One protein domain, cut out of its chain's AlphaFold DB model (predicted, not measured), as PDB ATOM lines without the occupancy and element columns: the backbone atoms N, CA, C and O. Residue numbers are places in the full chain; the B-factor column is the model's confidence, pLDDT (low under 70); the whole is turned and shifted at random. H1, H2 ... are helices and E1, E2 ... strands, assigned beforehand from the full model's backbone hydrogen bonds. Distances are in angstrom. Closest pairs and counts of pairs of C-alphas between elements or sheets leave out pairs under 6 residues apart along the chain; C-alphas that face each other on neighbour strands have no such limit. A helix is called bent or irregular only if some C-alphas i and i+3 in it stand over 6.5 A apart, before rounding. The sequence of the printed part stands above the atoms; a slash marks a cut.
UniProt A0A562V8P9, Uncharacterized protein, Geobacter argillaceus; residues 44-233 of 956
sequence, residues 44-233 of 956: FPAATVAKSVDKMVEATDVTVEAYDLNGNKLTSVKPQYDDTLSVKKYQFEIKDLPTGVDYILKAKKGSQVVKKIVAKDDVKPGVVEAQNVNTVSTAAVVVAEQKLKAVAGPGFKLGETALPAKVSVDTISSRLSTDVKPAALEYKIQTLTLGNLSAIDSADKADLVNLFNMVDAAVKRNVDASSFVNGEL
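AT A GLANCE: This is residues 44 to 233 of the 956 residues of an uncharacterized protein of Geobacter argillaceus (UniProt A0A562V8P9). A small sandwich of two antiparallel sheets, partly face to face, has a cluster of crossed helices built on one edge: H1 packs on the edge strand E7, and H2, H3, H4 and H5 gather round H1. The sheets run E3, E2, E6, E7 and E1, E4, E5. The printed part has 190 residues, with E1 to E8 first and H1 to H5 after them, of mixed class. It is compact, with a radius of gyration of the C-alphas of 16.7 A and spans of 51 by 44 by 32 A.

IN THESE COORDINATES: After residues 44 to 55, which have no named element, E1 covers residues 56 to 58 and begins at C-alpha 56 (109.586, 80.389, 130.029). E2 is 62 to 67, E3 73 to 77 and E4 80 to 82. E5, 90 to 98, is 23.3 A long and bends by 54 degrees at residue 95. E6 is 103 to 109, 19.7 A; E7 is 112 to 118, 20.1 A; E8 is 126 to 128. H1, 135 to 152, 23.5 A, has a kink of 32 degrees near residue 146 and is only just irregular, C-alphas 147 and 150 being 6.6 A apart. H2 is 169 to 180, H3 182 to 194, 18.1 A, and H4 203 to 220, 25.1 A. H5, 225 to 228, ends at C-alpha 228 (95.984, 72.077, 159.398).

HOW THE PARTS SIT: The sheet E3, E2, E6, E7 is twisted. Its hairpin E6 and E7 has N 105 and O 116 at 2.9 A; E2 and E6 have N 65 and O 106 at 2.8 A; the hairpin E2 and E3 has N 64 and O 77 at 2.8 A. E3 runs on into E4 at 32 degrees. In the other sheet, N 57 of E1 and O 81 of E4 are 2.8 A apart, and in the hairpin E4 and E5, N 91 and O 80 are 2.7 A apart. The sheets form a sandwich, two sheets face to face, their strands at 37 degrees. E8 pairs with no named strand and is near E5, with 8 pairs of C-alphas within 10 A. H1, the hub, lies over E7 at a height over the sheet of 8.9 A and stands up from it by 62 degrees. With its residues 143 to 148 H1 touches H2, closest C-alphas Ala 144 and Val 180 at 5.8 A, a steep tilt of 60 degrees, opposite ways. With residues 136 to 144 it touches H3, Ala 140 and Glu 186 closest at 5.6 A between C-alphas. H4 touches H3 about perpendicular, at 88 degrees, with C-alphas Thr 193 and Val 209 closest at 6.0 A. H5 touches H4, C-alphas Val 215 and Ala 225 closest at 5.1 A. H2, H3 and H4 have every O i to N i+4 pair within hydrogen-bond range, H1 12 of 14; H5 is too short for one.

THE WHOLE: The C-alphas of Val 53 and Lys 166 are the farthest apart, 52.1 A. The printed part has no cut, and its long link is H1 to H2, with 16 residues. The mean pLDDT of the printed part is 86.3; residues 46 to 56, 82 to 87 and 195 are under 70.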
ATOM      1  N   PHE A  44      99.634  77.764 142.781       87.06
ATOM      2  CA  PHE A  44      99.514  78.249 144.152       87.06
ATOM      3  C   PHE A  44      98.602  79.484 144.162       87.06
ATOM      4  O   PHE A  44      98.749  80.348 143.293       87.06
ATOM      5  N   PRO A  45      97.677  79.607 145.126       81.06
ATOM      6  CA  PRO A  45      96.737  80.715 145.178       81.06
ATOM      7  C   PRO A  45      97.445  82.061 145.408       81.06
ATOM      8  O   PRO A  45      98.031  82.307 146.462       81.06
ATOM      9  N   ALA A  46      97.352  82.949 144.417       63.72
ATOM     10  CA  ALA A  46      97.918  84.297 144.436       63.72
ATOM     11  C   ALA A  46      96.835  85.378 144.623       63.72
ATOM     12  O   ALA A  46      95.650  85.151 144.374       63.72
ATOM     13  N   ALA A  47      97.245  86.579 145.039       38.09
ATOM     14  CA  ALA A  47      96.353  87.727 145.170       38.09
ATOM     15  C   ALA A  47      96.287  88.559 143.869       38.09
ATOM     16  O   ALA A  47      97.265  89.201 143.488       38.09
ATOM     17  N   THR A  48      95.088  88.669 143.282       35.59
ATOM     18  CA  THR A  48      94.704  89.588 142.174       35.59
ATOM     19  C   THR A  48      95.255  89.299 140.753       35.59
ATOM     20  O   THR A  48      96.023  88.366 140.546       35.59
ATOM     21  N   VAL A  49      94.728  90.001 139.728       30.73
ATOM     22  CA  VAL A  49      94.393  89.410 138.403       30.73
ATOM     23  C   VAL A  49      95.097  90.048 137.169       30.73
ATOM     24  O   VAL A  49      95.020  91.255 136.977       30.73
ATOM     25  N   ALA A  50      95.664  89.186 136.301       29.86
ATOM     26  CA  ALA A  50      95.937  89.253 134.835       29.86
ATOM     27  C   ALA A  50      96.663  90.435 134.118       29.86
ATOM     28  O   ALA A  50      96.089  91.512 133.956       29.86
ATOM     29  N   LYS A  51      97.783  90.126 133.414       29.92
ATOM     30  CA  LYS A  51      97.939  90.060 131.919       29.92
ATOM     31  C   LYS A  51      99.368  89.589 131.483       29.92
ATOM     32  O   LYS A  51     100.228  89.436 132.337       29.92
ATOM     33  N   SER A  52      99.558  89.276 130.188       31.98
ATOM     34  CA  SER A  52     100.708  88.607 129.490       31.98
ATOM     35  C   SER A  52     101.950  89.506 129.200       31.98
ATOM     36  O   SER A  52     101.795  90.715 129.343       31.98
ATOM     37  N   VAL A  53     103.153  89.079 128.733       40.78
ATOM     38  CA  VAL A  53     103.644  87.913 127.918       40.78
ATOM     39  C   VAL A  53     105.193  87.716 128.027       40.78
ATOM     40  O   VAL A  53     105.872  88.723 128.232       40.78
ATOM     41  N   ASP A  54     105.721  86.512 127.690       45.31
ATOM     42  CA  ASP A  54     106.873  86.226 126.766       45.31
ATOM     43  C   ASP A  54     108.195  85.503 127.203       45.31
ATOM     44  O   ASP A  54     109.119  85.452 126.381       45.31
ATOM     45  N   LYS A  55     108.355  84.836 128.368       56.28
ATOM     46  CA  LYS A  55     109.552  83.965 128.582       56.28
ATOM     47  C   LYS A  55     109.432  82.831 129.615       56.28
ATOM     48  O   LYS A  55     109.449  83.056 130.817       56.28
ATOM     49  N   MET A  56     109.487  81.575 129.156       61.84
ATOM     50  CA  MET A  56     109.586  80.389 130.029       61.84
ATOM     51  C   MET A  56     110.971  80.257 130.692       61.84
ATOM     52  O   MET A  56     111.998  80.263 130.010       61.84
ATOM     53  N   VAL A  57     110.992  80.087 132.017       77.25
ATOM     54  CA  VAL A  57     112.183  79.909 132.865       77.25
ATOM     55  C   VAL A  57     111.941  78.784 133.881       77.25
ATOM     56  O   VAL A  57     110.825  78.580 134.354       77.25
ATOM     57  N   GLU A  58     112.981  78.028 134.232       85.50
ATOM     58  CA  GLU A  58     112.922  76.999 135.280       85.50
ATOM     59  C   GLU A  58     112.667  77.623 136.666       85.50
ATOM     60  O   GLU A  58     113.315  78.598 137.057       85.50
ATOM     61  N   ALA A  59     111.736  77.062 137.441       84.44
ATOM     62  CA  ALA A  59     111.478  77.506 138.804       84.44
ATOM     63  C   ALA A  59     112.640  77.160 139.739       84.44
ATOM     64  O   ALA A  59     112.987  75.996 139.944       84.44
ATOM     65  N   THR A  60     113.211  78.186 140.363       86.69
ATOM     66  CA  THR A  60     114.202  78.034 141.434       86.69
ATOM     67  C   THR A  60     113.546  77.844 142.801       86.69
ATOM     68  O   THR A  60     114.163  77.266 143.692       86.69
ATOM     69  N   ASP A  61     112.298  78.299 142.961       86.75
ATOM     70  CA  ASP A  61     111.525  78.316 144.206       86.75
ATOM     71  C   ASP A  61     110.400  77.267 144.269       86.75
ATOM     72  O   ASP A  61     109.756  77.143 145.314       86.75
ATOM     73  N   VAL A  62     110.171  76.503 143.191       91.75
ATOM     74  CA  VAL A  62     109.143  75.451 143.118       91.75
ATOM     75  C   VAL A  62     109.747  74.104 142.739       91.75
ATOM     76  O   VAL A  62     110.581  74.013 141.840       91.75
ATOM     77  N   THR A  63     109.275  73.037 143.378       96.06
ATOM     78  CA  THR A  63     109.541  71.649 142.972       96.06
ATOM     79  C   THR A  63     108.238  70.867 142.869       96.06
ATOM     80  O   THR A  63     107.326  71.082 143.666       96.06
ATOM     81  N   VAL A  64     108.149  69.957 141.897       96.56
ATOM     82  CA  VAL A  64     107.083  68.950 141.789       96.56
ATOM     83  C   VAL A  64     107.704  67.578 141.998       96.56
ATOM     84  O   VAL A  64     108.686  67.214 141.355       96.56
ATOM     85  N   GLU A  65     107.143  66.823 142.927       97.25
ATOM     86  CA  GLU A  65     107.608  65.505 143.333       97.25
ATOM     87  C   GLU A  65     106.513  64.482 143.040       97.25
ATOM     88  O   GLU A  65     105.345  64.738 143.335       97.25
ATOM     89  N   ALA A  66     106.880  63.329 142.483       97.25
ATOM     90  CA  ALA A  66     105.968  62.199 142.329       97.25
ATOM     91  C   ALA A  66     106.295  61.123 143.365       97.25
ATOM     92  O   ALA A  66     107.453  60.710 143.496       97.25
ATOM     93  N   TYR A  67     105.265  60.667 144.069       97.31
ATOM     94  CA  TYR A  67     105.320  59.606 145.068       97.31
ATOM     95  C   TYR A  67     104.399  58.449 144.671       97.31
ATOM     96  O   TYR A  67     103.344  58.681 144.075       97.31
ATOM     97  N   ASP A  68     104.772  57.221 145.029       95.25
ATOM     98  CA  ASP A  68     103.844  56.084 145.020       95.25
ATOM     99  C   ASP A  68     102.915  56.105 146.257       95.25
ATOM    100  O   ASP A  68     103.057  56.928 147.169       95.25
ATOM    101  N   LEU A  69     101.959  55.171 146.318       93.69
ATOM    102  CA  LEU A  69     101.073  55.015 147.482       93.69
ATOM    103  C   LEU A  69     101.774  54.489 148.752       93.69
ATOM    104  O   LEU A  69     101.165  54.528 149.818       93.69
ATOM    105  N   ASN A  70     103.030  54.035 148.672       90.75
ATOM    106  CA  ASN A  70     103.847  53.692 149.843       90.75
ATOM    107  C   ASN A  70     104.594  54.908 150.418       90.75
ATOM    108  O   ASN A  70     105.324  54.760 151.395       90.75
ATOM    109  N   GLY A  71     104.472  56.094 149.811       91.62
ATOM    110  CA  GLY A  71     105.246  57.274 150.203       91.62
ATOM    111  C   GLY A  71     106.698  57.263 149.712       91.62
ATOM    112  O   GLY A  71     107.484  58.118 150.122       91.62
ATOM    113  N   ASN A  72     107.072  56.351 148.807       94.25
ATOM    114  CA  ASN A  72     108.379  56.389 148.160       94.25
ATOM    115  C   ASN A  72     108.403  57.531 147.144       94.25
ATOM    116  O   ASN A  72     107.605  57.558 146.205       94.25
ATOM    117  N   LYS A  73     109.352  58.461 147.292       96.44
ATOM    118  CA  LYS A  73     109.608  59.488 146.279       96.44
ATOM    119  C   LYS A  73     110.258  58.838 145.059       96.44
ATOM    120  O   LYS A  73     111.386  58.364 145.147       96.44
ATOM    121  N   LEU A  74     109.568  58.859 143.924       95.00
ATOM    122  CA  LEU A  74     110.044  58.267 142.674       95.00
ATOM    123  C   LEU A  74     110.937  59.235 141.899       95.00
ATOM    124  O   LEU A  74     111.957  58.841 141.345       95.00
ATOM    125  N   THR A  75     110.546  60.509 141.842       96.12
ATOM    126  CA  THR A  75     111.261  61.533 141.070       96.12
ATOM    127  C   THR A  75     110.898  62.950 141.526       96.12
ATOM    128  O   THR A  75     109.979  63.165 142.323       96.12
ATOM    129  N   SER A  76     111.681  63.925 141.071       95.88
ATOM    130  CA  SER A  76     111.579  65.343 141.404       95.88
ATOM    131  C   SER A  76     111.921  66.160 140.166       95.88
ATOM    132  O   SER A  76     113.013  66.015 139.627       95.88
ATOM    133  N   VAL A  77     111.034  67.060 139.759       95.75
ATOM    134  CA  VAL A  77     111.288  68.011 138.673       95.75
ATOM    135  C   VAL A  77     111.099  69.435 139.175       95.75
ATOM    136  O   VAL A  77     110.314  69.694 140.089       95.75
ATOM    137  N   LYS A  78     111.821  70.377 138.576       93.62
ATOM    138  CA  LYS A  78     111.499  71.794 138.712       93.62
ATOM    139  C   LYS A  78     110.586  72.175 137.553       93.62
ATOM    140  O   LYS A  78     110.951  71.923 136.404       93.62
ATOM    141  N   PRO A  79     109.399  72.725 137.823       89.62
ATOM    142  CA  PRO A  79     108.499  73.126 136.764       89.62
ATOM    143  C   PRO A  79     109.019  74.403 136.091       89.62
ATOM    144  O   PRO A  79     109.709  75.213 136.709       89.62
ATOM    145  N   GLN A  80     108.677  74.602 134.827       86.12
ATOM    146  CA  GLN A  80     108.959  75.832 134.093       86.12
ATOM    147  C   GLN A  80     107.772  76.785 134.225       86.12
ATOM    148  O   GLN A  80     106.624  76.356 134.201       86.12
ATOM    149  N   TYR A  81     108.014  78.081 134.353       78.19
ATOM    150  CA  TYR A  81     106.970  79.102 134.381       78.19
ATOM    151  C   TYR A  81     107.357  80.248 133.459       78.19
ATOM    152  O   TYR A  81     108.539  80.537 133.295       78.19
ATOM    153  N   ASP A  82     106.368  80.909 132.871       69.00
ATOM    154  CA  ASP A  82     106.610  82.149 132.142       69.00
ATOM    155  C   ASP A  82     106.886  83.260 133.171       69.00
ATOM    156  O   ASP A  82     106.012  83.604 133.977       69.00
ATOM    157  N   ASP A  83     108.131  83.750 133.217       64.75
ATOM    158  CA  ASP A  83     108.624  84.658 134.260       64.75
ATOM    159  C   ASP A  83     108.044  86.070 134.175       64.75
ATOM    160  O   ASP A  83     108.064  86.823 135.152       64.75
ATOM    161  N   THR A  84     107.421  86.359 133.039       54.75
ATOM    162  CA  THR A  84     106.702  87.591 132.734       54.75
ATOM    163  C   THR A  84     105.276  87.608 133.297       54.75
ATOM    164  O   THR A  84     104.665  88.676 133.398       54.75
ATOM    165  N   LEU A  85     104.714  86.449 133.676       50.84
ATOM    166  CA  LEU A  85     103.339  86.365 134.167       50.84
ATOM    167  C   LEU A  85     103.224  86.903 135.594       50.84
ATOM    168  O   LEU A  85     103.828  86.383 136.534       50.84
ATOM    169  N   SER A  86     102.317  87.866 135.783       57.88
ATOM    170  CA  SER A  86     101.973  88.407 137.106       57.88
ATOM    171  C   SER A  86     101.472  87.336 138.087       57.88
ATOM    172  O   SER A  86     101.644  87.469 139.296       57.88
ATOM    173  N   VAL A  87     100.876  86.258 137.566       62.72
ATOM    174  CA  VAL A  87     100.602  85.019 138.301       62.72
ATOM    175  C   VAL A  87     101.420  83.906 137.658       62.72
ATOM    176  O   VAL A  87     101.042  83.372 136.615       62.72
ATOM    177  N   LYS A  88     102.536  83.546 138.298       70.06
ATOM    178  CA  LYS A  88     103.362  82.404 137.900       70.06
ATOM    179  C   LYS A  88     102.533  81.114 137.973       70.06
ATOM    180  O   LYS A  88     102.261  80.622 139.070       70.06
ATOM    181  N   LYS A  89     102.151  80.565 136.818       76.00
ATOM    182  CA  LYS A  89     101.683  79.178 136.691       76.00
ATOM    183  C   LYS A  89     102.845  78.326 136.201       76.00
ATOM    184  O   LYS A  89     103.494  78.702 135.228       76.00
ATOM    185  N   TYR A  90     103.103  77.200 136.859       84.12
ATOM    186  CA  TYR A  90     104.302  76.404 136.594       84.12
ATOM    187  C   TYR A  90     103.932  75.107 135.862       84.12
ATOM    188  O   TYR A  90     103.283  74.239 136.433       84.12
ATOM    189  N   GLN A  91     104.331  74.971 134.601       86.31
ATOM    190  CA  GLN A  91     104.218  73.745 133.812       86.31
ATOM    191  C   GLN A  91     105.246  72.713 134.277       86.31
ATOM    192  O   GLN A  91     106.424  73.032 134.418       86.31
ATOM    193  N   PHE A  92     104.831  71.466 134.475       91.75
ATOM    194  CA  PHE A  92     105.746  70.361 134.757       91.75
ATOM    195  C   PHE A  92     105.580  69.217 133.759       91.75
ATOM    196  O   PHE A  92     104.498  68.989 133.218       91.75
ATOM    197  N   GLU A  93     106.664  68.470 133.572       94.12
ATOM    198  CA  GLU A  93     106.719  67.229 132.808       94.12
ATOM    199  C   GLU A  93     107.528  66.216 133.630       94.12
ATOM    200  O   GLU A  93     108.693  66.463 133.937       94.12
ATOM    201  N   ILE A  94     106.914  65.098 134.021       95.00
ATOM    202  CA  ILE A  94     107.570  64.005 134.751       95.00
ATOM    203  C   ILE A  94     107.579  62.773 133.849       95.00
ATOM    204  O   ILE A  94     106.522  62.216 133.566       95.00
ATOM    205  N   LYS A  95     108.769  62.373 133.394       94.75
ATOM    206  CA  LYS A  95     108.989  61.286 132.425       94.75
ATOM    207  C   LYS A  95     109.222  59.936 133.103       94.75
ATOM    208  O   LYS A  95     109.501  59.869 134.300       94.75
ATOM    209  N   ASP A  96     109.133  58.881 132.298       93.44
ATOM    210  CA  ASP A  96     109.586  57.516 132.595       93.44
ATOM    211  C   ASP A  96     108.932  56.833 133.811       93.44
ATOM    212  O   ASP A  96     109.453  55.846 134.351       93.44
ATOM    213  N   LEU A  97     107.747  57.302 134.205       94.00
ATOM    214  CA  LEU A  97     106.939  56.679 135.251       94.00
ATOM    215  C   LEU A  97     106.312  55.364 134.743       94.00
ATOM    216  O   LEU A  97     105.919  55.291 133.578       94.00
ATOM    217  N   PRO A  98     106.226  54.311 135.577       93.88
ATOM    218  CA  PRO A  98     105.426  53.121 135.275       93.88
ATOM    219  C   PRO A  98     103.963  53.432 134.905       93.88
ATOM    220  O   PRO A  98     103.355  54.363 135.426       93.88
ATOM    221  N   THR A  99     103.365  52.625 134.034       90.88
ATOM    222  CA  THR A  99     101.915  52.666 133.775       90.88
ATOM    223  C   THR A  99     101.120  51.854 134.795       90.88
ATOM    224  O   THR A  99     101.653  50.931 135.408       90.88
ATOM    225  N   GLY A 100      99.828  52.157 134.957       89.69
ATOM    226  CA  GLY A 100      98.923  51.374 135.812       89.69
ATOM    227  C   GLY A 100      99.194  51.482 137.319       89.69
ATOM    228  O   GLY A 100      98.789  50.600 138.074       89.69
ATOM    229  N   VAL A 101      99.849  52.558 137.765       93.38
ATOM    230  CA  VAL A 101     100.169  52.839 139.175       93.38
ATOM    231  C   VAL A 101      99.525  54.159 139.601       93.38
ATOM    232  O   VAL A 101      99.522  55.120 138.837       93.38
ATOM    233  N   ASP A 102      98.982  54.217 140.817       96.38
ATOM    234  CA  ASP A 102      98.469  55.455 141.409       96.38
ATOM    235  C   ASP A 102      99.625  56.334 141.917       96.38
ATOM    236  O   ASP A 102     100.496  55.861 142.655       96.38
ATOM    237  N   TYR A 103      99.601  57.627 141.582       97.31
ATOM    238  CA  TYR A 103     100.624  58.590 142.000       97.31
ATOM    239  C   TYR A 103     100.068  59.722 142.848       97.31
ATOM    240  O   TYR A 103      98.976  60.236 142.601       97.31
ATOM    241  N   ILE A 104     100.883  60.183 143.794       97.56
ATOM    242  CA  ILE A 104     100.676  61.446 144.497       97.56
ATOM    243  C   ILE A 104     101.682  62.459 143.962       97.56
ATOM    244  O   ILE A 104     102.890  62.316 144.149       97.56
ATOM    245  N   LEU A 105     101.177  63.494 143.296       97.50
ATOM    246  CA  LEU A 105     101.976  64.641 142.886       97.50
ATOM    247  C   LEU A 105     101.943  65.678 144.004       97.50
ATOM    248  O   LEU A 105     100.868  66.129 144.396       97.50
ATOM    249  N   LYS A 106     103.112  66.065 144.507       96.75
ATOM    250  CA  LYS A 106     103.279  67.066 145.562       96.75
ATOM    251  C   LYS A 106     104.113  68.217 145.022       96.75
ATOM    252  O   LYS A 106     105.288  68.032 144.717       96.75
ATOM    253  N   ALA A 107     103.519  69.400 144.907       95.56
ATOM    254  CA  ALA A 107     104.246  70.607 144.543       95.56
ATOM    255  C   ALA A 107     104.491  71.484 145.776       95.56
ATOM    256  O   ALA A 107     103.583  71.727 146.574       95.56
ATOM    257  N   LYS A 108     105.730  71.954 145.928       94.56
ATOM    258  CA  LYS A 108     106.202  72.756 147.065       94.56
ATOM    259  C   LYS A 108     106.680  74.121 146.582       94.56
ATOM    260  O   LYS A 108     107.396  74.179 145.588       94.56
ATOM    261  N   LYS A 109     106.340  75.190 147.307       91.38
ATOM    262  CA  LYS A 109     106.875  76.548 147.112       91.38
ATOM    263  C   LYS A 109     107.125  77.218 148.462       91.38
ATOM    264  O   LYS A 109     106.198  77.707 149.107       91.38
ATOM    265  N   GLY A 110     108.375  77.211 148.924       87.38
ATOM    266  CA  GLY A 110     108.664  77.495 150.336       87.38
ATOM    267  C   GLY A 110     107.865  76.542 151.234       87.38
ATOM    268  O   GLY A 110     107.916  75.330 151.032       87.38
ATOM    269  N   SER A 111     107.080  77.082 152.172       85.00
ATOM    270  CA  SER A 111     106.162  76.294 153.015       85.00
ATOM    271  C   SER A 111     104.786  76.025 152.383       85.00
ATOM    272  O   SER A 111     103.970  75.337 152.990       85.00
ATOM    273  N   GLN A 112     104.488  76.562 151.193       90.38
ATOM    274  CA  GLN A 112     103.243  76.245 150.487       90.38
ATOM    275  C   GLN A 112     103.330  74.840 149.894       90.38
ATOM    276  O   GLN A 112     104.285  74.520 149.184       90.38
ATOM    277  N   VAL A 113     102.310  74.022 150.143       93.25
ATOM    278  CA  VAL A 113     102.199  72.656 149.624       93.25
ATOM    279  C   VAL A 113     100.839  72.498 148.954       93.25
ATOM    280  O   VAL A 113      99.812  72.767 149.572       93.25
ATOM    281  N   VAL A 114     100.839  72.030 147.707       95.44
ATOM    282  CA  VAL A 114      99.638  71.543 147.016       95.44
ATOM    283  C   VAL A 114      99.868  70.113 146.530       95.44
ATOM    284  O   VAL A 114     100.990  69.731 146.192       95.44
ATOM    285  N   LYS A 115      98.809  69.302 146.531       97.25
ATOM    286  CA  LYS A 115      98.830  67.870 146.209       97.25
ATOM    287  C   LYS A 115      97.817  67.532 145.114       97.25
ATOM    288  O   LYS A 115      96.815  68.224 144.969       97.25
ATOM    289  N   LYS A 116      98.044  66.436 144.391       96.62
ATOM    290  CA  LYS A 116      97.078  65.793 143.490       96.62
ATOM    291  C   LYS A 116      97.222  64.274 143.556       96.62
ATOM    292  O   LYS A 116      98.343  63.777 143.629       96.62
ATOM    293  N   ILE A 117      96.104  63.554 143.464       97.25
ATOM    294  CA  ILE A 117      96.092  62.114 143.174       97.25
ATOM    295  C   ILE A 117      95.924  61.932 141.661       97.25
ATOM    296  O   ILE A 117      95.028  62.525 141.054       97.25
ATOM    297  N   VAL A 118      96.772  61.101 141.065       94.44
ATOM    298  CA  VAL A 118      96.643  60.602 139.693       94.44
ATOM    299  C   VAL A 118      96.260  59.133 139.805       94.44
ATOM    300  O   VAL A 118      97.045  58.337 140.317       94.44
ATOM    301  N   ALA A 119      95.035  58.794 139.408       91.62
ATOM    302  CA  ALA A 119      94.518  57.438 139.543       91.62
ATOM    303  C   ALA A 119      95.143  56.518 138.487       91.62
ATOM    304  O   ALA A 119      95.280  56.926 137.335       91.62
ATOM    305  N   LYS A 120      95.462  55.271 138.841       91.81
ATOM    306  CA  LYS A 120      96.132  54.310 137.943       91.81
ATOM    307  C   LYS A 120      95.447  54.115 136.588       91.81
ATOM    308  O   LYS A 120      96.127  53.892 135.591       91.81
ATOM    309  N   ASP A 121      94.122  54.250 136.542       82.62
ATOM    310  CA  ASP A 121      93.313  54.098 135.327       82.62
ATOM    311  C   ASP A 121      93.540  55.244 134.317       82.62
ATOM    312  O   ASP A 121      93.312  55.068 133.118       82.62
ATOM    313  N   ASP A 122      94.032  56.401 134.781       81.00
ATOM    314  CA  ASP A 122      94.475  57.528 133.948       81.00
ATOM    315  C   ASP A 122      95.937  57.358 133.467       81.00
ATOM    316  O   ASP A 122      96.350  58.004 132.503       81.00
ATOM    317  N   VAL A 123      96.732  56.485 134.101       88.25
ATOM    318  CA  VAL A 123      98.188  56.338 133.898       88.25
ATOM    319  C   VAL A 123      98.496  55.318 132.793       88.25
ATOM    320  O   VAL A 123      98.888  54.175 133.043       88.25
ATOM    321  N   LYS A 124      98.308  55.749 131.543       85.94
ATOM    322  CA  LYS A 124      98.465  54.937 130.319       85.94
ATOM    323  C   LYS A 124      99.811  55.187 129.611       85.94
ATOM    324  O   LYS A 124     100.443  56.214 129.881       85.94
ATOM    325  N   PRO A 125     100.263  54.287 128.710       85.94
ATOM    326  CA  PRO A 125     101.485  54.497 127.933       85.94
ATOM    327  C   PRO A 125     101.436  55.804 127.128       85.94
ATOM    328  O   PRO A 125     100.391  56.157 126.582       85.94
ATOM    329  N   GLY A 126     102.566  56.509 127.029       84.00
ATOM    330  CA  GLY A 126     102.658  57.791 126.317       84.00
ATOM    331  C   GLY A 126     102.553  59.008 127.240       84.00
ATOM    332  O   GLY A 126     103.167  59.029 128.302       84.00
ATOM    333  N   VAL A 127     101.837  60.057 126.822       77.88
ATOM    334  CA  VAL A 127     101.719  61.316 127.580       77.88
ATOM    335  C   VAL A 127     100.324  61.439 128.188       77.88
ATOM    336  O   VAL A 127      99.325  61.395 127.473       77.88
ATOM    337  N   VAL A 128     100.262  61.650 129.501       77.56
ATOM    338  CA  VAL A 128      99.031  61.916 130.252       77.56
ATOM    339  C   VAL A 128      99.062  63.370 130.714       77.56
ATOM    340  O   VAL A 128      99.766  63.737 131.659       77.56
ATOM    341  N   GLU A 129      98.317  64.220 130.015       82.75
ATOM    342  CA  GLU A 129      98.255  65.656 130.294       82.75
ATOM    343  C   GLU A 129      97.240  66.007 131.401       82.75
ATOM    344  O   GLU A 129      96.617  65.134 132.014       82.75
ATOM    345  N   ALA A 130      97.065  67.308 131.657       72.69
ATOM    346  CA  ALA A 130      96.072  67.879 132.574       72.69
ATOM    347  C   ALA A 130      96.217  67.521 134.068       72.69
ATOM    348  O   ALA A 130      95.251  67.628 134.828       72.69
ATOM    349  N   GLN A 131      97.407  67.127 134.524       89.00
ATOM    350  CA  GLN A 131      97.650  66.724 135.915       89.00
ATOM    351  C   GLN A 131      97.815  67.928 136.862       89.00
ATOM    352  O   GLN A 131      98.837  68.103 137.516       89.00
ATOM    353  N   ASN A 132      96.802  68.793 136.923       88.88
ATOM    354  CA  ASN A 132      96.899  70.103 137.569       88.88
ATOM    355  C   ASN A 132      96.937  70.021 139.112       88.88
ATOM    356  O   ASN A 132      95.966  69.616 139.756       88.88
ATOM    357  N   VAL A 133      98.046  70.453 139.717       93.94
ATOM    358  CA  VAL A 133      98.285  70.444 141.169       93.94
ATOM    359  C   VAL A 133      97.963  71.825 141.750       93.94
ATOM    360  O   VAL A 133      98.669  72.801 141.493       93.94
ATOM    361  N   ASN A 134      96.866  71.934 142.500       93.38
ATOM    362  CA  ASN A 134      96.345  73.198 143.026       93.38
ATOM    363  C   ASN A 134      95.502  72.969 144.299       93.38
ATOM    364  O   ASN A 134      95.447  71.863 144.836       93.38
ATOM    365  N   THR A 135      94.832  74.006 144.809       94.38
ATOM    366  CA  THR A 135      94.008  73.918 146.030       94.38
ATOM    367  C   THR A 135      92.770  73.022 145.887       94.38
ATOM    368  O   THR A 135      92.371  72.405 146.871       94.38
ATOM    369  N   VAL A 136      92.207  72.866 144.681       93.75
ATOM    370  CA  VAL A 136      91.101  71.924 144.413       93.75
ATOM    371  C   VAL A 136      91.589  70.482 144.520       93.75
ATOM    372  O   VAL A 136      91.010  69.699 145.273       93.75
ATOM    373  N   SER A 137      92.671  70.130 143.817       95.62
ATOM    374  CA  SER A 137      93.244  68.781 143.898       95.62
ATOM    375  C   SER A 137      93.809  68.479 145.288       95.62
ATOM    376  O   SER A 137      93.675  67.354 145.764       95.62
ATOM    377  N   THR A 138      94.278  69.493 146.022       96.81
ATOM    378  CA  THR A 138      94.678  69.349 147.432       96.81
ATOM    379  C   THR A 138      93.480  69.058 148.340       96.81
ATOM    380  O   THR A 138      93.560  68.167 149.180       96.81
ATOM    381  N   ALA A 139      92.346  69.746 148.163       96.75
ATOM    382  CA  ALA A 139      91.124  69.457 148.918       96.75
ATOM    383  C   ALA A 139      90.567  68.054 148.604       96.75
ATOM    384  O   ALA A 139      90.118  67.354 149.512       96.75
ATOM    385  N   ALA A 140      90.674  67.600 147.350       96.38
ATOM    386  CA  ALA A 140      90.350  66.225 146.974       96.38
ATOM    387  C   ALA A 140      91.288  65.198 147.642       96.38
ATOM    388  O   ALA A 140      90.812  64.175 148.138       96.38
ATOM    389  N   VAL A 141      92.595  65.484 147.729       96.81
ATOM    390  CA  VAL A 141      93.561  64.648 148.468       96.81
ATOM    391  C   VAL A 141      93.194  64.570 149.950       96.81
ATOM    392  O   VAL A 141      93.191  63.479 150.503       96.81
ATOM    393  N   VAL A 142      92.815  65.683 150.582       96.25
ATOM    394  CA  VAL A 142      92.394  65.695 151.994       96.25
ATOM    395  C   VAL A 142      91.154  64.827 152.223       96.25
ATOM    396  O   VAL A 142      91.134  64.023 153.151       96.25
ATOM    397  N   VAL A 143      90.124  64.939 151.377       96.38
ATOM    398  CA  VAL A 143      88.936  64.067 151.456       96.38
ATOM    399  C   VAL A 143      89.316  62.593 151.280       96.38
ATOM    400  O   VAL A 143      88.778  61.734 151.981       96.38
ATOM    401  N   ALA A 144      90.262  62.289 150.385       95.69
ATOM    402  CA  ALA A 144      90.779  60.938 150.194       95.69
ATOM    403  C   ALA A 144      91.523  60.423 151.437       95.69
ATOM    404  O   ALA A 144      91.204  59.341 151.920       95.69
ATOM    405  N   GLU A 145      92.456  61.210 151.991       95.19
ATOM    406  CA  GLU A 145      93.169  60.920 153.243       95.19
ATOM    407  C   GLU A 145      92.156  60.602 154.358       95.19
ATOM    408  O   GLU A 145      92.214  59.530 154.958       95.19
ATOM    409  N   GLN A 146      91.156  61.467 154.565       95.06
ATOM    410  CA  GLN A 146      90.102  61.296 155.574       95.06
ATOM    411  C   GLN A 146      89.255  60.027 155.361       95.06
ATOM    412  O   GLN A 146      89.047  59.278 156.317       95.06
ATOM    413  N   LYS A 147      88.809  59.723 154.130       93.31
ATOM    414  CA  LYS A 147      88.087  58.467 153.837       93.31
ATOM    415  C   LYS A 147      88.947  57.223 154.078       93.31
ATOM    416  O   LYS A 147      88.433  56.200 154.532       93.31
ATOM    417  N   LEU A 148      90.244  57.299 153.786       93.75
ATOM    418  CA  LEU A 148      91.170  56.172 153.907       93.75
ATOM    419  C   LEU A 148      91.658  55.934 155.344       93.75
ATOM    420  O   LEU A 148      92.068  54.812 155.637       93.75
ATOM    421  N   LYS A 149      91.545  56.903 156.271       91.44
ATOM    422  CA  LYS A 149      91.896  56.731 157.702       91.44
ATOM    423  C   LYS A 149      91.230  55.523 158.365       91.44
ATOM    424  O   LYS A 149      91.836  54.901 159.232       91.44
ATOM    425  N   ALA A 150      90.018  55.148 157.950       87.75
ATOM    426  CA  ALA A 150      89.332  53.962 158.472       87.75
ATOM    427  C   ALA A 150      90.056  52.636 158.144       87.75
ATOM    428  O   ALA A 150      89.843  51.638 158.827       87.75
ATOM    429  N   VAL A 151      90.901  52.623 157.107       90.12
ATOM    430  CA  VAL A 151      91.689  51.461 156.661       90.12
ATOM    431  C   VAL A 151      93.172  51.626 157.015       90.12
ATOM    432  O   VAL A 151      93.800  50.683 157.484       90.12
ATOM    433  N   ALA A 152      93.727  52.825 156.814       89.75
ATOM    434  CA  ALA A 152      95.146  53.136 156.987       89.75
ATOM    435  C   ALA A 152      95.522  53.678 158.383       89.75
ATOM    436  O   ALA A 152      96.703  53.848 158.676       89.75
ATOM    437  N   GLY A 153      94.542  53.929 159.254       88.50
ATOM    438  CA  GLY A 153      94.749  54.437 160.610       88.50
ATOM    439  C   GLY A 153      94.799  55.971 160.725       88.50
ATOM    440  O   GLY A 153      94.781  56.696 159.725       88.50
ATOM    441  N   PRO A 154      94.831  56.496 161.965       85.12
ATOM    442  CA  PRO A 154      94.933  57.930 162.225       85.12
ATOM    443  C   PRO A 154      96.296  58.479 161.778       85.12
ATOM    444  O   PRO A 154      97.314  57.804 161.886       85.12
ATOM    445  N   GLY A 155      96.316  59.722 161.291       81.25
ATOM    446  CA  GLY A 155      97.539  60.378 160.808       81.25
ATOM    447  C   GLY A 155      98.026  59.923 159.425       81.25
ATOM    448  O   GLY A 155      99.062  60.404 158.975       81.25
ATOM    449  N   PHE A 156      97.297  59.041 158.730       88.00
ATOM    450  CA  PHE A 156      97.630  58.646 157.362       88.00
ATOM    451  C   PHE A 156      97.612  59.841 156.394       88.00
ATOM    452  O   PHE A 156      96.595  60.530 156.273       88.00
ATOM    453  N   LYS A 157      98.729  60.051 155.681       91.12
ATOM    454  CA  LYS A 157      98.889  61.058 154.623       91.12
ATOM    455  C   LYS A 157      99.374  60.404 153.331       91.12
ATOM    456  O   LYS A 157     100.378  59.685 153.318       91.12
ATOM    457  N   LEU A 158      98.671  60.679 152.235       92.06
ATOM    458  CA  LEU A 158      98.959  60.089 150.930       92.06
ATOM    459  C   LEU A 158     100.293  60.629 150.392       92.06
ATOM    460  O   LEU A 158     100.498  61.841 150.324       92.06
ATOM    461  N   GLY A 159     101.197  59.721 150.010       87.38
ATOM    462  CA  GLY A 159     102.521  60.066 149.477       87.38
ATOM    463  C   GLY A 159     103.517  60.594 150.519       87.38
ATOM    464  O   GLY A 159     104.545  61.147 150.142       87.38
ATOM    465  N   GLU A 160     103.229  60.468 151.820       86.25
ATOM    466  CA  GLU A 160     104.090  60.989 152.898       86.25
ATOM    467  C   GLU A 160     104.350  59.985 154.022       86.25
ATOM    468  O   GLU A 160     105.418  60.014 154.631       86.25
ATOM    469  N   THR A 161     103.390  59.107 154.311       84.31
ATOM    470  CA  THR A 161     103.525  58.062 155.329       84.31
ATOM    471  C   THR A 161     103.597  56.700 154.653       84.31
ATOM    472  O   THR A 161     102.764  56.395 153.800       84.31
ATOM    473  N   ALA A 162     104.555  55.866 155.061       87.19
ATOM    474  CA  ALA A 162     104.574  54.462 154.664       87.19
ATOM    475  C   ALA A 162     103.278  53.766 155.101       87.19
ATOM    476  O   ALA A 162     102.771  54.019 156.200       87.19
ATOM    477  N   LEU A 163     102.740  52.885 154.253       88.06
ATOM    478  CA  LEU A 163     101.536  52.133 154.597       88.06
ATOM    479  C   LEU A 163     101.787  51.271 155.848       88.06
ATOM    480  O   LEU A 163     102.852  50.657 155.964       88.06
ATOM    481  N   PRO A 164     100.825  51.183 156.789       87.94
ATOM    482  CA  PRO A 164     100.932  50.253 157.905       87.94
ATOM    483  C   PRO A 164     101.128  48.828 157.385       87.94
ATOM    484  O   PRO A 164     100.470  48.431 156.428       87.94
ATOM    485  N   ALA A 165     101.938  48.012 158.064       84.38
ATOM    486  CA  ALA A 165     102.337  46.672 157.604       84.38
ATOM    487  C   ALA A 165     101.189  45.662 157.333       84.38
ATOM    488  O   ALA A 165     101.445  44.552 156.876       84.38
ATOM    489  N   LYS A 166      99.931  46.019 157.629       85.88
ATOM    490  CA  LYS A 166      98.718  45.227 157.352       85.88
ATOM    491  C   LYS A 166      97.866  45.769 156.190       85.88
ATOM    492  O   LYS A 166      96.805  45.215 155.924       85.88
ATOM    493  N   VAL A 167      98.288  46.846 155.525       89.81
ATOM    494  CA  VAL A 167      97.533  47.543 154.474       89.81
ATOM    495  C   VAL A 167      98.344  47.518 153.181       89.81
ATOM    496  O   VAL A 167      99.442  48.064 153.129       89.81
ATOM    497  N   SER A 168      97.819  46.881 152.131       92.75
ATOM    498  CA  SER A 168      98.497  46.822 150.829       92.75
ATOM    499  C   SER A 168      98.212  48.053 149.964       92.75
ATOM    500  O   SER A 168      97.154  48.680 150.078       92.75
ATOM    501  N   VAL A 169      99.124  48.337 149.026       92.19
ATOM    502  CA  VAL A 169      98.916  49.315 147.944       92.19
ATOM    503  C   VAL A 169      97.616  49.028 147.199       92.19
ATOM    504  O   VAL A 169      96.812  49.938 147.027       92.19
ATOM    505  N   ASP A 170      97.356  47.767 146.841       91.56
ATOM    506  CA  ASP A 170      96.129  47.363 146.141       91.56
ATOM    507  C   ASP A 170      94.858  47.679 146.935       91.56
ATOM    508  O   ASP A 170      93.848  48.071 146.352       91.56
ATOM    509  N   THR A 171      94.907  47.566 148.268       93.75
ATOM    510  CA  THR A 171      93.775  47.928 149.134       93.75
ATOM    511  C   THR A 171      93.483  49.424 149.035       93.75
ATOM    512  O   THR A 171      92.331  49.814 148.847       93.75
ATOM    513  N   ILE A 172      94.513  50.271 149.120       95.38
ATOM    514  CA  ILE A 172      94.357  51.729 149.011       95.38
ATOM    515  C   ILE A 172      93.955  52.141 147.594       95.38
ATOM    516  O   ILE A 172      93.019  52.917 147.438       95.38
ATOM    517  N   SER A 173      94.595  51.574 146.573       93.94
ATOM    518  CA  SER A 173      94.287  51.773 145.153       93.94
ATOM    519  C   SER A 173      92.827  51.431 144.827       93.94
ATOM    520  O   SER A 173      92.116  52.225 144.213       93.94
ATOM    521  N   SER A 174      92.338  50.287 145.317       91.56
ATOM    522  CA  SER A 174      90.935  49.883 145.184       91.56
ATOM    523  C   SER A 174      89.993  50.881 145.867       91.56
ATOM    524  O   SER A 174      89.068  51.388 145.242       91.56
ATOM    525  N   ARG A 175      90.269  51.269 147.121       93.56
ATOM    526  CA  ARG A 175      89.440  52.262 147.830       93.56
ATOM    527  C   ARG A 175      89.506  53.656 147.190       93.56
ATOM    528  O   ARG A 175      88.512  54.376 147.219       93.56
ATOM    529  N   LEU A 176      90.620  54.040 146.564       92.88
ATOM    530  CA  LEU A 176      90.713  55.266 145.765       92.88
ATOM    531  C   LEU A 176      89.786  55.209 144.542       92.88
ATOM    532  O   LEU A 176      89.072  56.183 144.289       92.88
ATOM    533  N   SER A 177      89.731  54.088 143.816       85.19
ATOM    534  CA  SER A 177      88.858  53.949 142.640       85.19
ATOM    535  C   SER A 177      87.370  53.783 142.993       85.19
ATOM    536  O   SER A 177      86.512  54.259 142.247       85.19
ATOM    537  N   THR A 178      87.030  53.187 144.143       84.88
ATOM    538  CA  THR A 178      85.629  52.986 144.566       84.88
ATOM    539  C   THR A 178      85.060  54.149 145.381       84.88
ATOM    540  O   THR A 178      83.991  54.667 145.044       84.88
ATOM    541  N   ASP A 179      85.768  54.580 146.429       90.75
ATOM    542  CA  ASP A 179      85.234  55.432 147.505       90.75
ATOM    543  C   ASP A 179      85.612  56.908 147.369       90.75
ATOM    544  O   ASP A 179      85.034  57.755 148.052       90.75
ATOM    545  N   VAL A 180      86.594  57.224 146.524       92.44
ATOM    546  CA  VAL A 180      87.101  58.591 146.337       92.44
ATOM    547  C   VAL A 180      86.824  59.077 144.917       92.44
ATOM    548  O   VAL A 180      86.195  60.120 144.743       92.44
ATOM    549  N   LYS A 181      87.261  58.320 143.901       87.75
ATOM    550  CA  LYS A 181      87.274  58.720 142.481       87.75
ATOM    551  C   LYS A 181      87.878  60.118 142.313       87.75
ATOM    552  O   LYS A 181      87.138  61.063 142.033       87.75
ATOM    553  N   PRO A 182      89.203  60.276 142.501       89.44
ATOM    554  CA  PRO A 182      89.837  61.584 142.661       89.44
ATOM    555  C   PRO A 182      89.449  62.615 141.597       89.44
ATOM    556  O   PRO A 182      89.095  63.732 141.951       89.44
ATOM    557  N   ALA A 183      89.395  62.237 140.316       81.75
ATOM    558  CA  ALA A 183      88.979  63.137 139.238       81.75
ATOM    559  C   ALA A 183      87.514  63.623 139.355       81.75
ATOM    560  O   ALA A 183      87.231  64.791 139.093       81.75
ATOM    561  N   ALA A 184      86.583  62.760 139.780       81.81
ATOM    562  CA  ALA A 184      85.175  63.124 139.974       81.81
ATOM    563  C   ALA A 184      84.970  63.997 141.226       81.81
ATOM    564  O   ALA A 184      84.133  64.901 141.239       81.81
ATOM    565  N   LEU A 185      85.771  63.759 142.267       91.56
ATOM    566  CA  LEU A 185      85.817  64.579 143.473       91.56
ATOM    567  C   LEU A 185      86.412  65.970 143.196       91.56
ATOM    568  O   LEU A 185      85.814  66.973 143.582       91.56
ATOM    569  N   GLU A 186      87.537  66.037 142.477       90.31
ATOM    570  CA  GLU A 186      88.135  67.286 141.985       90.31
ATOM    571  C   GLU A 186      87.117  68.094 141.172       90.31
ATOM    572  O   GLU A 186      86.916  69.274 141.448       90.31
ATOM    573  N   TYR A 187      86.408  67.451 140.238       80.56
ATOM    574  CA  TYR A 187      85.324  68.071 139.472       80.56
ATOM    575  C   TYR A 187      84.200  68.629 140.360       80.56
ATOM    576  O   TYR A 187      83.778  69.776 140.176       80.56
ATOM    577  N   LYS A 188      83.720  67.854 141.342       85.56
ATOM    578  CA  LYS A 188      82.643  68.279 142.250       85.56
ATOM    579  C   LYS A 188      83.065  69.479 143.104       85.56
ATOM    580  O   LYS A 188      82.303  70.431 143.236       85.56
ATOM    581  N   ILE A 189      84.288  69.481 143.634       90.88
ATOM    582  CA  ILE A 189      84.835  70.632 144.371       90.88
ATOM    583  C   ILE A 189      84.996  71.832 143.425       90.88
ATOM    584  O   ILE A 189      84.593  72.948 143.759       90.88
ATOM    585  N   GLN A 190      85.525  71.620 142.220       85.38
ATOM    586  CA  GLN A 190      85.741  72.680 141.237       85.38
ATOM    587  C   GLN A 190      84.433  73.349 140.797       85.38
ATOM    588  O   GLN A 190      84.359  74.571 140.736       85.38
ATOM    589  N   THR A 191      83.377  72.589 140.511       76.38
ATOM    590  CA  THR A 191      82.086  73.164 140.099       76.38
ATOM    591  C   THR A 191      81.410  73.943 141.218       76.38
ATOM    592  O   THR A 191      80.955  75.061 140.984       76.38
ATOM    593  N   LEU A 192      81.393  73.407 142.442       85.75
ATOM    594  CA  LEU A 192      80.780  74.078 143.591       85.75
ATOM    595  C   LEU A 192      81.512  75.369 143.997       85.75
ATOM    596  O   LEU A 192      80.878  76.300 144.482       85.75
ATOM    597  N   THR A 193      82.828  75.446 143.775       85.56
ATOM    598  CA  THR A 193      83.654  76.629 144.101       85.56
ATOM    599  C   THR A 193      83.668  77.695 143.002       85.56
ATOM    600  O   THR A 193      84.046  78.837 143.256       85.56
ATOM    601  N   LEU A 194      83.239  77.345 141.785       72.69
ATOM    602  CA  LEU A 194      83.136  78.254 140.638       72.69
ATOM    603  C   LEU A 194      81.704  78.706 140.324       72.69
ATOM    604  O   LEU A 194      81.528  79.679 139.592       72.69
ATOM    605  N   GLY A 195      80.699  77.979 140.811       60.88
ATOM    606  CA  GLY A 195      79.291  78.290 140.597       60.88
ATOM    607  C   GLY A 195      78.781  79.442 141.466       60.88
ATOM    608  O   GLY A 195      79.378  79.817 142.474       60.88
ATOM    609  N   ASN A 196      77.612  79.974 141.103       71.00
ATOM    610  CA  ASN A 196      76.833  80.813 142.014       71.00
ATOM    611  C   ASN A 196      76.413  80.003 143.252       71.00
ATOM    612  O   ASN A 196      76.202  78.793 143.160       71.00
ATOM    613  N   LEU A 197      76.180  80.689 144.378       81.75
ATOM    614  CA  LEU A 197      75.714  80.087 145.639       81.75
ATOM    615  C   LEU A 197      74.505  79.149 145.472       81.75
ATOM    616  O   LEU A 197      74.403  78.151 146.176       81.75
ATOM    617  N   SER A 198      73.643  79.408 144.487       80.00
ATOM    618  CA  SER A 198      72.504  78.559 144.115       80.00
ATOM    619  C   SER A 198      72.856  77.113 143.727       80.00
ATOM    620  O   SER A 198      71.967  76.272 143.711       80.00
ATOM    621  N   ALA A 199      74.114  76.802 143.390       78.94
ATOM    622  CA  ALA A 199      74.559  75.427 143.134       78.94
ATOM    623  C   ALA A 199      74.772  74.614 144.430       78.94
ATOM    624  O   ALA A 199      74.788  73.378 144.392       78.94
ATOM    625  N   ILE A 200      74.930  75.302 145.567       88.69
ATOM    626  CA  ILE A 200      75.196  74.746 146.896       88.69
ATOM    627  C   ILE A 200      73.859  74.606 147.647       88.69
ATOM    628  O   ILE A 200      73.553  75.334 148.580       88.69
ATOM    629  N   ASP A 201      73.026  73.670 147.201       88.50
ATOM    630  CA  ASP A 201      71.666  73.434 147.722       88.50
ATOM    631  C   ASP A 201      71.594  72.460 148.922       88.50
ATOM    632  O   ASP A 201      70.504  72.188 149.433       88.50
ATOM    633  N   SER A 202      72.733  71.932 149.390       92.06
ATOM    634  CA  SER A 202      72.812  70.959 150.488       92.06
ATOM    635  C   SER A 202      74.011  71.193 151.414       92.06
ATOM    636  O   SER A 202      75.021  71.777 151.011       92.06
ATOM    637  N   ALA A 203      73.911  70.690 152.650       91.44
ATOM    638  CA  ALA A 203      74.998  70.722 153.629       91.44
ATOM    639  C   ALA A 203      76.266  70.028 153.094       91.44
ATOM    640  O   ALA A 203      77.326  70.639 153.087       91.44
ATOM    641  N   ASP A 204      76.139  68.830 152.513       91.31
ATOM    642  CA  ASP A 204      77.260  68.064 151.944       91.31
ATOM    643  C   ASP A 204      78.061  68.854 150.890       91.31
ATOM    644  O   ASP A 204      79.289  68.774 150.812       91.31
ATOM    645  N   LYS A 205      77.362  69.640 150.056       92.94
ATOM    646  CA  LYS A 205      77.995  70.531 149.076       92.94
ATOM    647  C   LYS A 205      78.688  71.708 149.764       92.94
ATOM    648  O   LYS A 205      79.784  72.087 149.353       92.94
ATOM    649  N   ALA A 206      78.066  72.277 150.795       94.00
ATOM    650  CA  ALA A 206      78.653  73.357 151.580       94.00
ATOM    651  C   ALA A 206      79.910  72.894 152.328       94.00
ATOM    652  O   ALA A 206      80.896  73.617 152.324       94.00
ATOM    653  N   ASP A 207      79.929  71.678 152.879       94.75
ATOM    654  CA  ASP A 207      81.094  71.103 153.562       94.75
ATOM    655  C   ASP A 207      82.293  70.920 152.622       94.75
ATOM    656  O   ASP A 207      83.417  71.259 152.993       94.75
ATOM    657  N   LEU A 208      82.068  70.473 151.380       95.50
ATOM    658  CA  LEU A 208      83.118  70.399 150.354       95.50
ATOM    659  C   LEU A 208      83.682  71.784 149.989       95.50
ATOM    660  O   LEU A 208      84.896  71.935 149.848       95.50
ATOM    661  N   VAL A 209      82.824  72.802 149.864       95.44
ATOM    662  CA  VAL A 209      83.253  74.188 149.592       95.44
ATOM    663  C   VAL A 209      83.961  74.801 150.800       95.44
ATOM    664  O   VAL A 209      84.979  75.470 150.640       95.44
ATOM    665  N   ASN A 210      83.479  74.529 152.013       95.94
ATOM    666  CA  ASN A 210      84.110  74.950 153.257       95.94
ATOM    667  C   ASN A 210      85.506  74.339 153.376       95.94
ATOM    668  O   ASN A 210      86.462  75.076 153.600       95.94
ATOM    669  N   LEU A 211      85.654  73.034 153.138       97.06
ATOM    670  CA  LEU A 211      86.953  72.368 153.129       97.06
ATOM    671  C   LEU A 211      87.901  72.950 152.070       97.06
ATOM    672  O   LEU A 211      89.068  73.202 152.370       97.06
ATOM    673  N   PHE A 212      87.413  73.225 150.857       96.50
ATOM    674  CA  PHE A 212      88.213  73.927 149.852       96.50
ATOM    675  C   PHE A 212      88.661  75.312 150.342       96.50
ATOM    676  O   PHE A 212      89.844  75.629 150.243       96.50
ATOM    677  N   ASN A 213      87.764  76.108 150.929       95.00
ATOM    678  CA  ASN A 213      88.095  77.430 151.465       95.00
ATOM    679  C   ASN A 213      89.117  77.349 152.617       95.00
ATOM    680  O   ASN A 213      89.952  78.243 152.751       95.00
ATOM    681  N   MET A 214      89.099  76.275 153.418       95.75
ATOM    682  CA  MET A 214      90.125  75.987 154.431       95.75
ATOM    683  C   MET A 214      91.486  75.697 153.804       95.75
ATOM    684  O   MET A 214      92.482  76.293 154.208       95.75
ATOM    685  N   VAL A 215      91.527  74.811 152.807       96.31
ATOM    686  CA  VAL A 215      92.754  74.444 152.088       96.31
ATOM    687  C   VAL A 215      93.341  75.657 151.365       96.31
ATOM    688  O   VAL A 215      94.523  75.951 151.517       96.31
ATOM    689  N   ASP A 216      92.518  76.411 150.638       94.56
ATOM    690  CA  ASP A 216      92.925  77.625 149.931       94.56
ATOM    691  C   ASP A 216      93.469  78.701 150.885       94.56
ATOM    692  O   ASP A 216      94.553  79.244 150.653       94.56
ATOM    693  N   ALA A 217      92.790  78.959 152.007       93.12
ATOM    694  CA  ALA A 217      93.260  79.917 153.005       93.12
ATOM    695  C   ALA A 217      94.523  79.446 153.758       93.12
ATOM    696  O   ALA A 217      95.372  80.277 154.086       93.12
ATOM    697  N   ALA A 218      94.688  78.138 153.993       93.75
ATOM    698  CA  ALA A 218      95.906  77.560 154.564       93.75
ATOM    699  C   ALA A 218      97.110  77.741 153.634       93.75
ATOM    700  O   ALA A 218      98.120  78.314 154.052       93.75
ATOM    701  N   VAL A 219      96.978  77.378 152.352       93.25
ATOM    702  CA  VAL A 219      98.052  77.568 151.366       93.25
ATOM    703  C   VAL A 219      98.384  79.058 151.197       93.25
ATOM    704  O   VAL A 219      99.559  79.421 151.228       93.25
ATOM    705  N   LYS A 220      97.379  79.950 151.137       90.88
ATOM    706  CA  LYS A 220      97.583  81.418 151.123       90.88
ATOM    707  C   LYS A 220      98.341  81.946 152.349       90.88
ATOM    708  O   LYS A 220      99.016  82.967 152.242       90.88
ATOM    709  N   ARG A 221      98.238  81.278 153.503       90.69
ATOM    710  CA  ARG A 221      98.953  81.622 154.747       90.69
ATOM    711  C   ARG A 221     100.285  80.885 154.934       90.69
ATOM    712  O   ARG A 221     100.880  81.013 155.999       90.69
ATOM    713  N   ASN A 222     100.773  80.159 153.925       91.19
ATOM    714  CA  ASN A 222     101.981  79.323 154.007       91.19
ATOM    715  C   ASN A 222     101.900  78.238 155.102       91.19
ATOM    716  O   ASN A 222     102.915  77.852 155.680       91.19
ATOM    717  N   VAL A 223     100.686  77.759 155.384       90.31
ATOM    718  CA  VAL A 223     100.403  76.662 156.313       90.31
ATOM    719  C   VAL A 223     100.217  75.381 155.499       90.31
ATOM    720  O   VAL A 223      99.520  75.396 154.483       90.31
ATOM    721  N   ASP A 224     100.806  74.265 155.940       89.00
ATOM    722  CA  ASP A 224     100.564  72.964 155.307       89.00
ATOM    723  C   ASP A 224      99.086  72.579 155.464       89.00
ATOM    724  O   ASP A 224      98.599  72.331 156.573       89.00
ATOM    725  N   ALA A 225      98.364  72.573 154.342       91.31
ATOM    726  CA  ALA A 225      96.918  72.428 154.346       91.31
ATOM    727  C   ALA A 225      96.477  71.072 154.908       91.31
ATOM    728  O   ALA A 225      95.585  71.060 155.752       91.31
ATOM    729  N   SER A 226      97.129  69.962 154.518       88.06
ATOM    730  CA  SER A 226      96.852  68.618 155.061       88.06
ATOM    731  C   SER A 226      97.006  68.588 156.584       88.06
ATOM    732  O   SER A 226      96.141  68.065 157.274       88.06
ATOM    733  N   SER A 227      98.075  69.163 157.136       89.62
ATOM    734  CA  SER A 227      98.338  69.129 158.582       89.62
ATOM    735  C   SER A 227      97.372  70.034 159.362       89.62
ATOM    736  O   SER A 227      96.883  69.648 160.424       89.62
ATOM    737  N   PHE A 228      97.005  71.200 158.810       93.31
ATOM    738  CA  PHE A 228      95.984  72.077 159.398       93.31
ATOM    739  C   PHE A 228      94.609  71.397 159.469       93.31
ATOM    740  O   PHE A 228      94.020  71.307 160.544       93.31
ATOM    741  N   VAL A 229      94.124  70.852 158.349       91.69
ATOM    742  CA  VAL A 229      92.814  70.174 158.261       91.69
ATOM    743  C   VAL A 229      92.810  68.750 158.836       91.69
ATOM    744  O   VAL A 229      91.771  68.095 158.841       91.69
ATOM    745  N   ASN A 230      93.946  68.254 159.332       88.25
ATOM    746  CA  ASN A 230      94.031  67.032 160.135       88.25
ATOM    747  C   ASN A 230      94.066  67.310 161.648       88.25
ATOM    748  O   ASN A 230      94.062  66.359 162.426       88.25
ATOM    749  N   GLY A 231      94.059  68.578 162.078       90.38
ATOM    750  CA  GLY A 231      94.048  68.954 163.497       90.38
ATOM    751  C   GLY A 231      95.432  69.145 164.119       90.38
ATOM    752  O   GLY A 231      95.528  69.602 165.253       90.38
ATOM    753  N   GLU A 232      96.504  68.875 163.375       91.19
ATOM    754  CA  GLU A 232      97.875  68.751 163.892       91.19
ATOM    755  C   GLU A 232      98.504  70.095 164.311       91.19
ATOM    756  O   GLU A 232      99.471  70.122 165.068       91.19
ATOM    757  N   LEU A 233      97.957  71.219 163.835       90.88
ATOM    758  CA  LEU A 233      98.502  72.570 164.029       90.88
ATOM    759  C   LEU A 233      97.687  73.388 165.047       90.88
ATOM    760  O   LEU A 233      97.113  74.424 164.716       90.88
TER     761      LEU A 233